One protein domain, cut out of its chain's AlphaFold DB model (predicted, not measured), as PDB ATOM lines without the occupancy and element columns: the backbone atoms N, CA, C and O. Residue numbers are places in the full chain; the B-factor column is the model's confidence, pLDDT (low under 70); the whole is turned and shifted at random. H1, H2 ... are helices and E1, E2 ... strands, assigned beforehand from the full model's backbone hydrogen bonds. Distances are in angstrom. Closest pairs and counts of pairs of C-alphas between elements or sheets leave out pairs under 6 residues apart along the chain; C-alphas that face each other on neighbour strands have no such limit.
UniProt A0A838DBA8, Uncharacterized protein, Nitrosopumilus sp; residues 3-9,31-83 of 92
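AT A GLANCE: This is residues 3 to 9 and 31 to 83 of the 92 residues of an uncharacterized protein of Nitrosopumilus sp (UniProt A0A838DBA8). Two helices, H2 and H3, form a helical hairpin, and the short helix H1 packs crosswise on H3 at another side than H2. At the hairpin's open end, residues 73 to 78, of which 73 to 76 belong to H3, stick out, and the printed part then turns into a short strand, E1. The printed part has 60 residues, mostly helix, with the order H1, H2, H3, E1. It is only just compact, close to loose, with a radius of gyration of the C-alphas of 12.4 A and spans of 36 by 26 by 19 A.

IN THESE COORDINATES: H1 is residues 3 to 9, beginning at C-alpha 3 (27.398, 3.040, -4.560). H2 is residues 33 to 47, 20.7 A long from first to last C-alpha. H3 is residues 58 to 76, 26.8 A long, from C-alpha 58 (20.266, -3.436, -16.341). E1 is residues 80 to 82, ending at C-alpha 82 (49.470, -2.406, -15.063).

HOW THE PARTS SIT: H1 touches H3 with residues 61 to 68 of H3 alone; the closest C-alphas, those of Tyr 9 and Thr 64, are 5.9 A apart. Their lines are about perpendicular, at 79 degrees. H1 and H2 are apart. H2 touches H3, closest at the C-alphas of Trp 43 and Leu 63, 6.7 A apart. This hairpin has a steep tilt of 39 degrees, opposite ways. E1 pairs with no named strand; its closest C-alpha to H3 is that of Leu 80, 5.1 A from that of Leu 74. E1 is apart from H1 and H2. In H1 and H3 every O i to N i+4 pair is within hydrogen-bond range; in H2, 10 of 11 are.

THE WHOLE: The two C-alphas farthest apart, those of Asp 51 and Gly 78, are 36.9 A apart. Residues 10 to 30 are not printed, and C-alphas 9 and 31 are 25.0 A apart across the cut. Of the links printed whole, H2 to H3 is short and H3 to E1 tight. The mean pLDDT of the printed part is 80.5; residues 31 to 34, 50 to 51 and 81 to 83 are under 70.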
ATOM      1  N   PRO A   3      25.937   2.873  -4.654       80.00
ATOM      2  CA  PRO A   3      27.398   3.040  -4.560       80.00
ATOM      3  C   PRO A   3      28.223   1.898  -5.163       80.00
ATOM      4  O   PRO A   3      29.326   2.117  -5.648       80.00
ATOM      5  N   LEU A   4      27.705   0.663  -5.118       84.88
ATOM      6  CA  LEU A   4      28.406  -0.492  -5.681       84.88
ATOM      7  C   LEU A   4      28.382  -0.468  -7.213       84.88
ATOM      8  O   LEU A   4      29.403  -0.751  -7.828       84.88
ATOM      9  N   ILE A   5      27.245  -0.093  -7.807       84.94
ATOM     10  CA  ILE A   5      27.081  -0.004  -9.264       84.94
ATOM     11  C   ILE A   5      28.006   1.083  -9.822       84.94
ATOM     12  O   ILE A   5      28.746   0.832 -10.767       84.94
ATOM     13  N   GLU A   6      28.033   2.260  -9.190       85.38
ATOM     14  CA  GLU A   6      28.927   3.364  -9.574       85.38
ATOM     15  C   GLU A   6      30.397   2.969  -9.453       85.38
ATOM     16  O   GLU A   6      31.197   3.237 -10.346       85.38
ATOM     17  N   PHE A   7      30.753   2.291  -8.362       85.62
ATOM     18  CA  PHE A   7      32.112   1.825  -8.136       85.62
ATOM     19  C   PHE A   7      32.567   0.806  -9.187       85.62
ATOM     20  O   PHE A   7      33.681   0.906  -9.713       85.62
ATOM     21  N   GLN A   8      31.713  -0.173  -9.495       89.06
ATOM     22  CA  GLN A   8      31.983  -1.168 -10.528       89.06
ATOM     23  C   GLN A   8      32.133  -0.490 -11.891       89.06
ATOM     24  O   GLN A   8      33.139  -0.707 -12.561       89.06
ATOM     25  N   TYR A   9      31.200   0.395 -12.247       88.69
ATOM     26  CA  TYR A   9      31.232   1.137 -13.505       88.69
ATOM     27  C   TYR A   9      32.503   1.969 -13.645       88.69
ATOM     28  O   TYR A   9      33.218   1.834 -14.630       88.69
ATOM     29  N   LYS A  31      42.676 -18.949 -23.326       53.28
ATOM     30  CA  LYS A  31      41.459 -19.029 -24.161       53.28
ATOM     31  C   LYS A  31      40.295 -18.150 -23.673       53.28
ATOM     32  O   LYS A  31      39.307 -18.017 -24.386       53.28
ATOM     33  N   ASN A  32      40.402 -17.578 -22.472       55.12
ATOM     34  CA  ASN A  32      39.393 -16.713 -21.852       55.12
ATOM     35  C   ASN A  32      39.628 -15.209 -22.088       55.12
ATOM     36  O   ASN A  32      38.733 -14.417 -21.804       55.12
ATOM     37  N   VAL A  33      40.792 -14.799 -22.610       57.06
ATOM     38  CA  VAL A  33      41.038 -13.387 -22.967       57.06
ATOM     39  C   VAL A  33      40.101 -12.954 -24.101       57.06
ATOM     40  O   VAL A  33      39.511 -11.880 -24.027       57.06
ATOM     41  N   ASP A  34      39.825 -13.862 -25.044       63.41
ATOM     42  CA  ASP A  34      38.834 -13.672 -26.111       63.41
ATOM     43  C   ASP A  34      37.413 -13.371 -25.589       63.41
ATOM     44  O   ASP A  34      36.601 -12.816 -26.330       63.41
ATOM     45  N   ASP A  35      37.073 -13.778 -24.360       76.31
ATOM     46  CA  ASP A  35      35.767 -13.509 -23.741       76.31
ATOM     47  C   ASP A  35      35.736 -12.125 -23.078       76.31
ATOM     48  O   ASP A  35      34.792 -11.361 -23.291       76.31
ATOM     49  N   LEU A  36      36.793 -11.763 -22.341       79.69
ATOM     50  CA  LEU A  36      36.915 -10.441 -21.717       79.69
ATOM     51  C   LEU A  36      36.975  -9.329 -22.772       79.69
ATOM     52  O   LEU A  36      36.257  -8.339 -22.645       79.69
ATOM     53  N   ASP A  37      37.755  -9.510 -23.839       78.19
ATOM     54  CA  ASP A  37      37.876  -8.519 -24.912       78.19
ATOM     55  C   ASP A  37      36.527  -8.277 -25.604       78.19
ATOM     56  O   ASP A  37      36.136  -7.131 -25.836       78.19
ATOM     57  N   LYS A  38      35.753  -9.340 -25.865       85.50
ATOM     58  CA  LYS A  38      34.397  -9.219 -26.430       85.50
ATOM     59  C   LYS A  38      33.459  -8.465 -25.496       85.50
ATOM     60  O   LYS A  38      32.707  -7.613 -25.965       85.50
ATOM     61  N   LYS A  39      33.500  -8.760 -24.194       87.44
ATOM     62  CA  LYS A  39      32.674  -8.072 -23.193       87.44
ATOM     63  C   LYS A  39      33.046  -6.601 -23.078       87.44
ATOM     64  O   LYS A  39      32.152  -5.764 -23.043       87.44
ATOM     65  N   VAL A  40      34.338  -6.278 -23.089       86.44
ATOM     66  CA  VAL A  40      34.830  -4.894 -23.096       86.44
ATOM     67  C   VAL A  40      34.348  -4.151 -24.341       86.44
ATOM     68  O   VAL A  40      33.843  -3.041 -24.212       86.44
ATOM     69  N   ILE A  41      34.427  -4.760 -25.527       87.19
ATOM     70  CA  ILE A  41      33.923  -4.148 -26.767       87.19
ATOM     71  C   ILE A  41      32.414  -3.890 -26.674       87.19
ATOM     72  O   ILE A  41      31.980  -2.764 -26.902       87.19
ATOM     73  N   GLN A  42      31.622  -4.888 -26.266       88.62
ATOM     74  CA  GLN A  42      30.172  -4.731 -26.075       88.62
ATOM     75  C   GLN A  42      29.840  -3.649 -25.041       88.62
ATOM     76  O   GLN A  42      28.875  -2.901 -25.197       88.62
ATOM     77  N   TRP A  43      30.646  -3.557 -23.984       91.12
ATOM     78  CA  TRP A  43      30.483  -2.563 -22.933       91.12
ATOM     79  C   TRP A  43      30.782  -1.155 -23.447       91.12
ATOM     80  O   TRP A  43      30.027  -0.237 -23.132       91.12
ATOM     81  N   ILE A  44      31.818  -0.981 -24.274       87.69
ATOM     82  CA  ILE A  44      32.137   0.287 -24.946       87.69
ATOM     83  C   ILE A  44      30.977   0.682 -25.862       87.69
ATOM     84  O   ILE A  44      30.423   1.765 -25.699       87.69
ATOM     85  N   GLU A  45      30.570  -0.192 -26.784       87.69
ATOM     86  CA  GLU A  45      29.499   0.101 -27.748       87.69
ATOM     87  C   GLU A  45      28.232   0.606 -27.053       87.69
ATOM     88  O   GLU A  45      27.671   1.617 -27.466       87.69
ATOM     89  N   ARG A  46      27.849  -0.042 -25.948       84.88
ATOM     90  CA  ARG A  46      26.643   0.279 -25.181       84.88
ATOM     91  C   ARG A  46      26.800   1.499 -24.268       84.88
ATOM     92  O   ARG A  46      25.859   2.267 -24.118       84.88
ATOM     93  N   SER A  47      27.984   1.719 -23.690       80.62
ATOM     94  CA  SER A  47      28.258   2.887 -22.832       80.62
ATOM     95  C   SER A  47      28.350   4.202 -23.612       80.62
ATOM     96  O   SER A  47      28.161   5.269 -23.033       80.62
ATOM     97  N   TYR A  48      28.661   4.141 -24.912       76.38
ATOM     98  CA  TYR A  48      28.737   5.307 -25.800       76.38
ATOM     99  C   TYR A  48      27.461   5.524 -26.638       76.38
ATOM    100  O   TYR A  48      27.438   6.422 -27.487       76.38
ATOM    101  N   GLU A  49      26.390   4.755 -26.405       79.00
ATOM    102  CA  GLU A  49      25.070   5.063 -26.967       79.00
ATOM    103  C   GLU A  49      24.583   6.424 -26.432       79.00
ATOM    104  O   GLU A  49      24.689   6.730 -25.242       79.00
ATOM    105  N   LYS A  50      24.077   7.289 -27.325       56.50
ATOM    106  CA  LYS A  50      23.461   8.563 -26.917       56.50
ATOM    107  C   LYS A  50      22.264   8.255 -26.012       56.50
ATOM    108  O   LYS A  50      21.428   7.448 -26.396       56.50
ATOM    109  N   ASP A  51      22.187   8.937 -24.869       66.38
ATOM    110  CA  ASP A  51      21.123   8.835 -23.851       66.38
ATOM    111  C   ASP A  51      21.231   7.651 -22.863       66.38
ATOM    112  O   ASP A  51      20.237   7.198 -22.302       66.38
ATOM    113  N   PHE A  52      22.451   7.173 -22.608       72.19
ATOM    114  CA  PHE A  52      22.729   6.113 -21.638       72.19
ATOM    115  C   PHE A  52      22.699   6.582 -20.156       72.19
ATOM    116  O   PHE A  52      23.343   7.570 -19.798       72.19
ATOM    117  N   ASP A  53      22.021   5.812 -19.286       78.69
ATOM    118  CA  ASP A  53      22.082   5.904 -17.814       78.69
ATOM    119  C   ASP A  53      22.443   4.540 -17.186       78.69
ATOM    120  O   ASP A  53      21.729   3.540 -17.335       78.69
ATOM    121  N   VAL A  54      23.546   4.503 -16.430       75.88
ATOM    122  CA  VAL A  54      24.062   3.296 -15.760       75.88
ATOM    123  C   VAL A  54      23.103   2.733 -14.719       75.88
ATOM    124  O   VAL A  54      23.125   1.535 -14.442       75.88
ATOM    125  N   HIS A  55      22.253   3.564 -14.126       79.25
ATOM    126  CA  HIS A  55      21.299   3.149 -13.107       79.25
ATOM    127  C   HIS A  55      20.029   2.534 -13.696       79.25
ATOM    128  O   HIS A  55      19.349   1.790 -12.985       79.25
ATOM    129  N   GLU A  56      19.755   2.781 -14.977       80.75
ATOM    130  CA  GLU A  56      18.555   2.310 -15.672       80.75
ATOM    131  C   GLU A  56      18.850   1.164 -16.659       80.75
ATOM    132  O   GLU A  56      17.990   0.308 -16.882       80.75
ATOM    133  N   ASP A  57      20.072   1.068 -17.201       83.50
ATOM    134  CA  ASP A  57      20.456  -0.028 -18.100       83.50
ATOM    135  C   ASP A  57      20.928  -1.280 -17.336       83.50
ATOM    136  O   ASP A  57      22.118  -1.493 -17.091       83.50
ATOM    137  N   GLY A  58      19.980  -2.163 -17.013       85.19
ATOM    138  CA  GLY A  58      20.266  -3.436 -16.341       85.19
ATOM    139  C   GLY A  58      21.231  -4.351 -17.106       85.19
ATOM    140  O   GLY A  58      22.043  -5.031 -16.483       85.19
ATOM    141  N   LYS A  59      21.225  -4.331 -18.449       86.75
ATOM    142  CA  LYS A  59      22.172  -5.143 -19.236       86.75
ATOM    143  C   LYS A  59      23.588  -4.615 -19.098       86.75
ATOM    144  O   LYS A  59      24.529  -5.403 -19.029       86.75
ATOM    145  N   LEU A  60      23.748  -3.295 -19.057       88.19
ATOM    146  CA  LEU A  60      25.060  -2.724 -18.817       88.19
ATOM    147  C   LEU A  60      25.517  -2.944 -17.376       88.19
ATOM    148  O   LEU A  60      26.701  -3.191 -17.175       88.19
ATOM    149  N   GLN A  61      24.624  -2.909 -16.385       89.62
ATOM    150  CA  GLN A  61      24.981  -3.261 -15.006       89.62
ATOM    151  C   GLN A  61      25.506  -4.698 -14.910       89.62
ATOM    152  O   GLN A  61      26.568  -4.915 -14.325       89.62
ATOM    153  N   ASP A  62      24.816  -5.657 -15.533       90.94
ATOM    154  CA  ASP A  62      25.254  -7.056 -15.576       90.94
ATOM    155  C   ASP A  62      26.616  -7.190 -16.270       90.94
ATOM    156  O   ASP A  62      27.548  -7.771 -15.709       90.94
ATOM    157  N   LEU A  63      26.777  -6.563 -17.438       90.81
ATOM    158  CA  LEU A  63      28.032  -6.591 -18.190       90.81
ATOM    159  C   LEU A  63      29.185  -5.924 -17.421       90.81
ATOM    160  O   LEU A  63      30.297  -6.447 -17.371       90.81
ATOM    161  N   THR A  64      28.912  -4.794 -16.766       90.94
ATOM    162  CA  THR A  64      29.862  -4.078 -15.905       90.94
ATOM    163  C   THR A  64      30.303  -4.959 -14.743       90.94
ATOM    164  O   THR A  64      31.493  -5.026 -14.435       90.94
ATOM    165  N   LYS A  65      29.365  -5.662 -14.106       92.50
ATOM    166  CA  LYS A  65      29.660  -6.577 -13.004       92.50
ATOM    167  C   LYS A  65      30.528  -7.747 -13.465       92.50
ATOM    168  O   LYS A  65      31.510  -8.054 -12.798       92.50
ATOM    169  N   GLU A  66      30.210  -8.365 -14.599       91.12
ATOM    170  CA  GLU A  66      31.009  -9.471 -15.138       91.12
ATOM    171  C   GLU A  66      32.452  -9.049 -15.441       91.12
ATOM    172  O   GLU A  66      33.393  -9.752 -15.066       91.12
ATOM    173  N   ILE A  67      32.635  -7.890 -16.080       89.50
ATOM    174  CA  ILE A  67      33.968  -7.349 -16.374       89.50
ATOM    175  C   ILE A  67      34.700  -7.017 -15.070       89.50
ATOM    176  O   ILE A  67      35.869  -7.364 -14.910       89.50
ATOM    177  N   PHE A  68      34.016  -6.392 -14.108       89.94
ATOM    178  CA  PHE A  68      34.579  -6.084 -12.796       89.94
ATOM    179  C   PHE A  68      35.081  -7.341 -12.068       89.94
ATOM    180  O   PHE A  68      36.222  -7.362 -11.602       89.94
ATOM    181  N   ASP A  69      34.268  -8.397 -12.005       88.69
ATOM    182  CA  ASP A  69      34.627  -9.654 -11.342       88.69
ATOM    183  C   ASP A  69      35.853 -10.302 -12.013       88.69
ATOM    184  O   ASP A  69      36.760 -10.784 -11.325       88.69
ATOM    185  N   GLN A  70      35.940 -10.244 -13.348       85.75
ATOM    186  CA  GLN A  70      37.108 -10.716 -14.098       85.75
ATOM    187  C   GLN A  70      38.361  -9.872 -13.812       85.75
ATOM    188  O   GLN A  70      39.422 -10.442 -13.552       85.75
ATOM    189  N   ILE A  71      38.261  -8.539 -13.770       85.25
ATOM    190  CA  ILE A  71      39.383  -7.654 -13.397       85.25
ATOM    191  C   ILE A  71      39.900  -8.004 -11.995       85.25
ATOM    192  O   ILE A  71      41.111  -8.127 -11.788       85.25
ATOM    193  N   VAL A  72      38.995  -8.182 -11.027       84.88
ATOM    194  CA  VAL A  72      39.350  -8.552  -9.649       84.88
ATOM    195  C   VAL A  72      40.053  -9.907  -9.622       84.88
ATOM    196  O   VAL A  72      41.115 -10.024  -9.007       84.88
ATOM    197  N   PHE A  73      39.512 -10.909 -10.316       85.06
ATOM    198  CA  PHE A  73      40.127 -12.232 -10.422       85.06
ATOM    199  C   PHE A  73      41.544 -12.162 -11.005       85.06
ATOM    200  O   PHE A  73      42.488 -12.679 -10.401       85.06
ATOM    201  N   LEU A  74      41.720 -11.483 -12.140       81.50
ATOM    202  CA  LEU A  74      43.019 -11.351 -12.805       81.50
ATOM    203  C   LEU A  74      44.035 -10.614 -11.920       81.50
ATOM    204  O   LEU A  74      45.216 -10.962 -11.894       81.50
ATOM    205  N   ARG A  75      43.587  -9.629 -11.135       78.44
ATOM    206  CA  ARG A  75      44.452  -8.919 -10.188       78.44
ATOM    207  C   ARG A  75      44.855  -9.778  -8.992       78.44
ATOM    208  O   ARG A  75      46.019  -9.749  -8.604       78.44
ATOM    209  N   LEU A  76      43.928 -10.541  -8.414       82.38
ATOM    210  CA  LEU A  76      44.210 -11.430  -7.278       82.38
ATOM    211  C   LEU A  76      45.122 -12.601  -7.660       82.38
ATOM    212  O   LEU A  76      45.890 -13.077  -6.828       82.38
ATOM    213  N   THR A  77      45.057 -13.044  -8.913       82.25
ATOM    214  CA  THR A  77      45.899 -14.121  -9.453       82.25
ATOM    215  C   THR A  77      47.245 -13.631  -9.993       82.25
ATOM    216  O   THR A  77      48.076 -14.448 -10.377       82.25
ATOM    217  N   GLY A  78      47.488 -12.315 -10.002       76.81
ATOM    218  CA  GLY A  78      48.725 -11.719 -10.520       76.81
ATOM    219  C   GLY A  78      48.856 -11.768 -12.045       76.81
ATOM    220  O   GLY A  78      49.936 -11.515 -12.568       76.81
ATOM    221  N   LEU A  79      47.771 -12.085 -12.754       77.44
ATOM    222  CA  LEU A  79      47.729 -12.193 -14.213       77.44
ATOM    223  C   LEU A  79      47.464 -10.848 -14.908       77.44
ATOM    224  O   LEU A  79      47.646 -10.724 -16.119       77.44
ATOM    225  N   LEU A  80      47.050  -9.838 -14.139       75.69
ATOM    226  CA  LEU A  80      46.886  -8.464 -14.595       75.69
ATOM    227  C   LEU A  80      48.054  -7.602 -14.118       75.69
ATOM    228  O   LEU A  80      48.165  -7.308 -12.925       75.69
ATOM    229  N   SER A  81      48.899  -7.166 -15.054       64.56
ATOM    230  CA  SER A  81      49.986  -6.222 -14.785       64.56
ATOM    231  C   SER A  81      49.656  -4.849 -15.390       64.56
ATOM    232  O   SER A  81      49.195  -4.758 -16.525       64.56
ATOM    233  N   GLY A  82      49.813  -3.767 -14.619       63.88
ATOM    234  CA  GLY A  82      49.470  -2.406 -15.063       63.88
ATOM    235  C   GLY A  82      48.966  -1.486 -13.949       63.88
ATOM    236  O   GLY A  82      48.689  -1.922 -12.827       63.88
ATOM    237  N   ILE A  83      48.842  -0.190 -14.253       55.25
ATOM    238  CA  ILE A  83      48.371   0.835 -13.306       55.25
ATOM    239  C   ILE A  83      46.839   0.855 -13.301       55.25
ATOM    240  O   ILE A  83      46.199   1.702 -13.908       55.25
TER     241      ILE A  83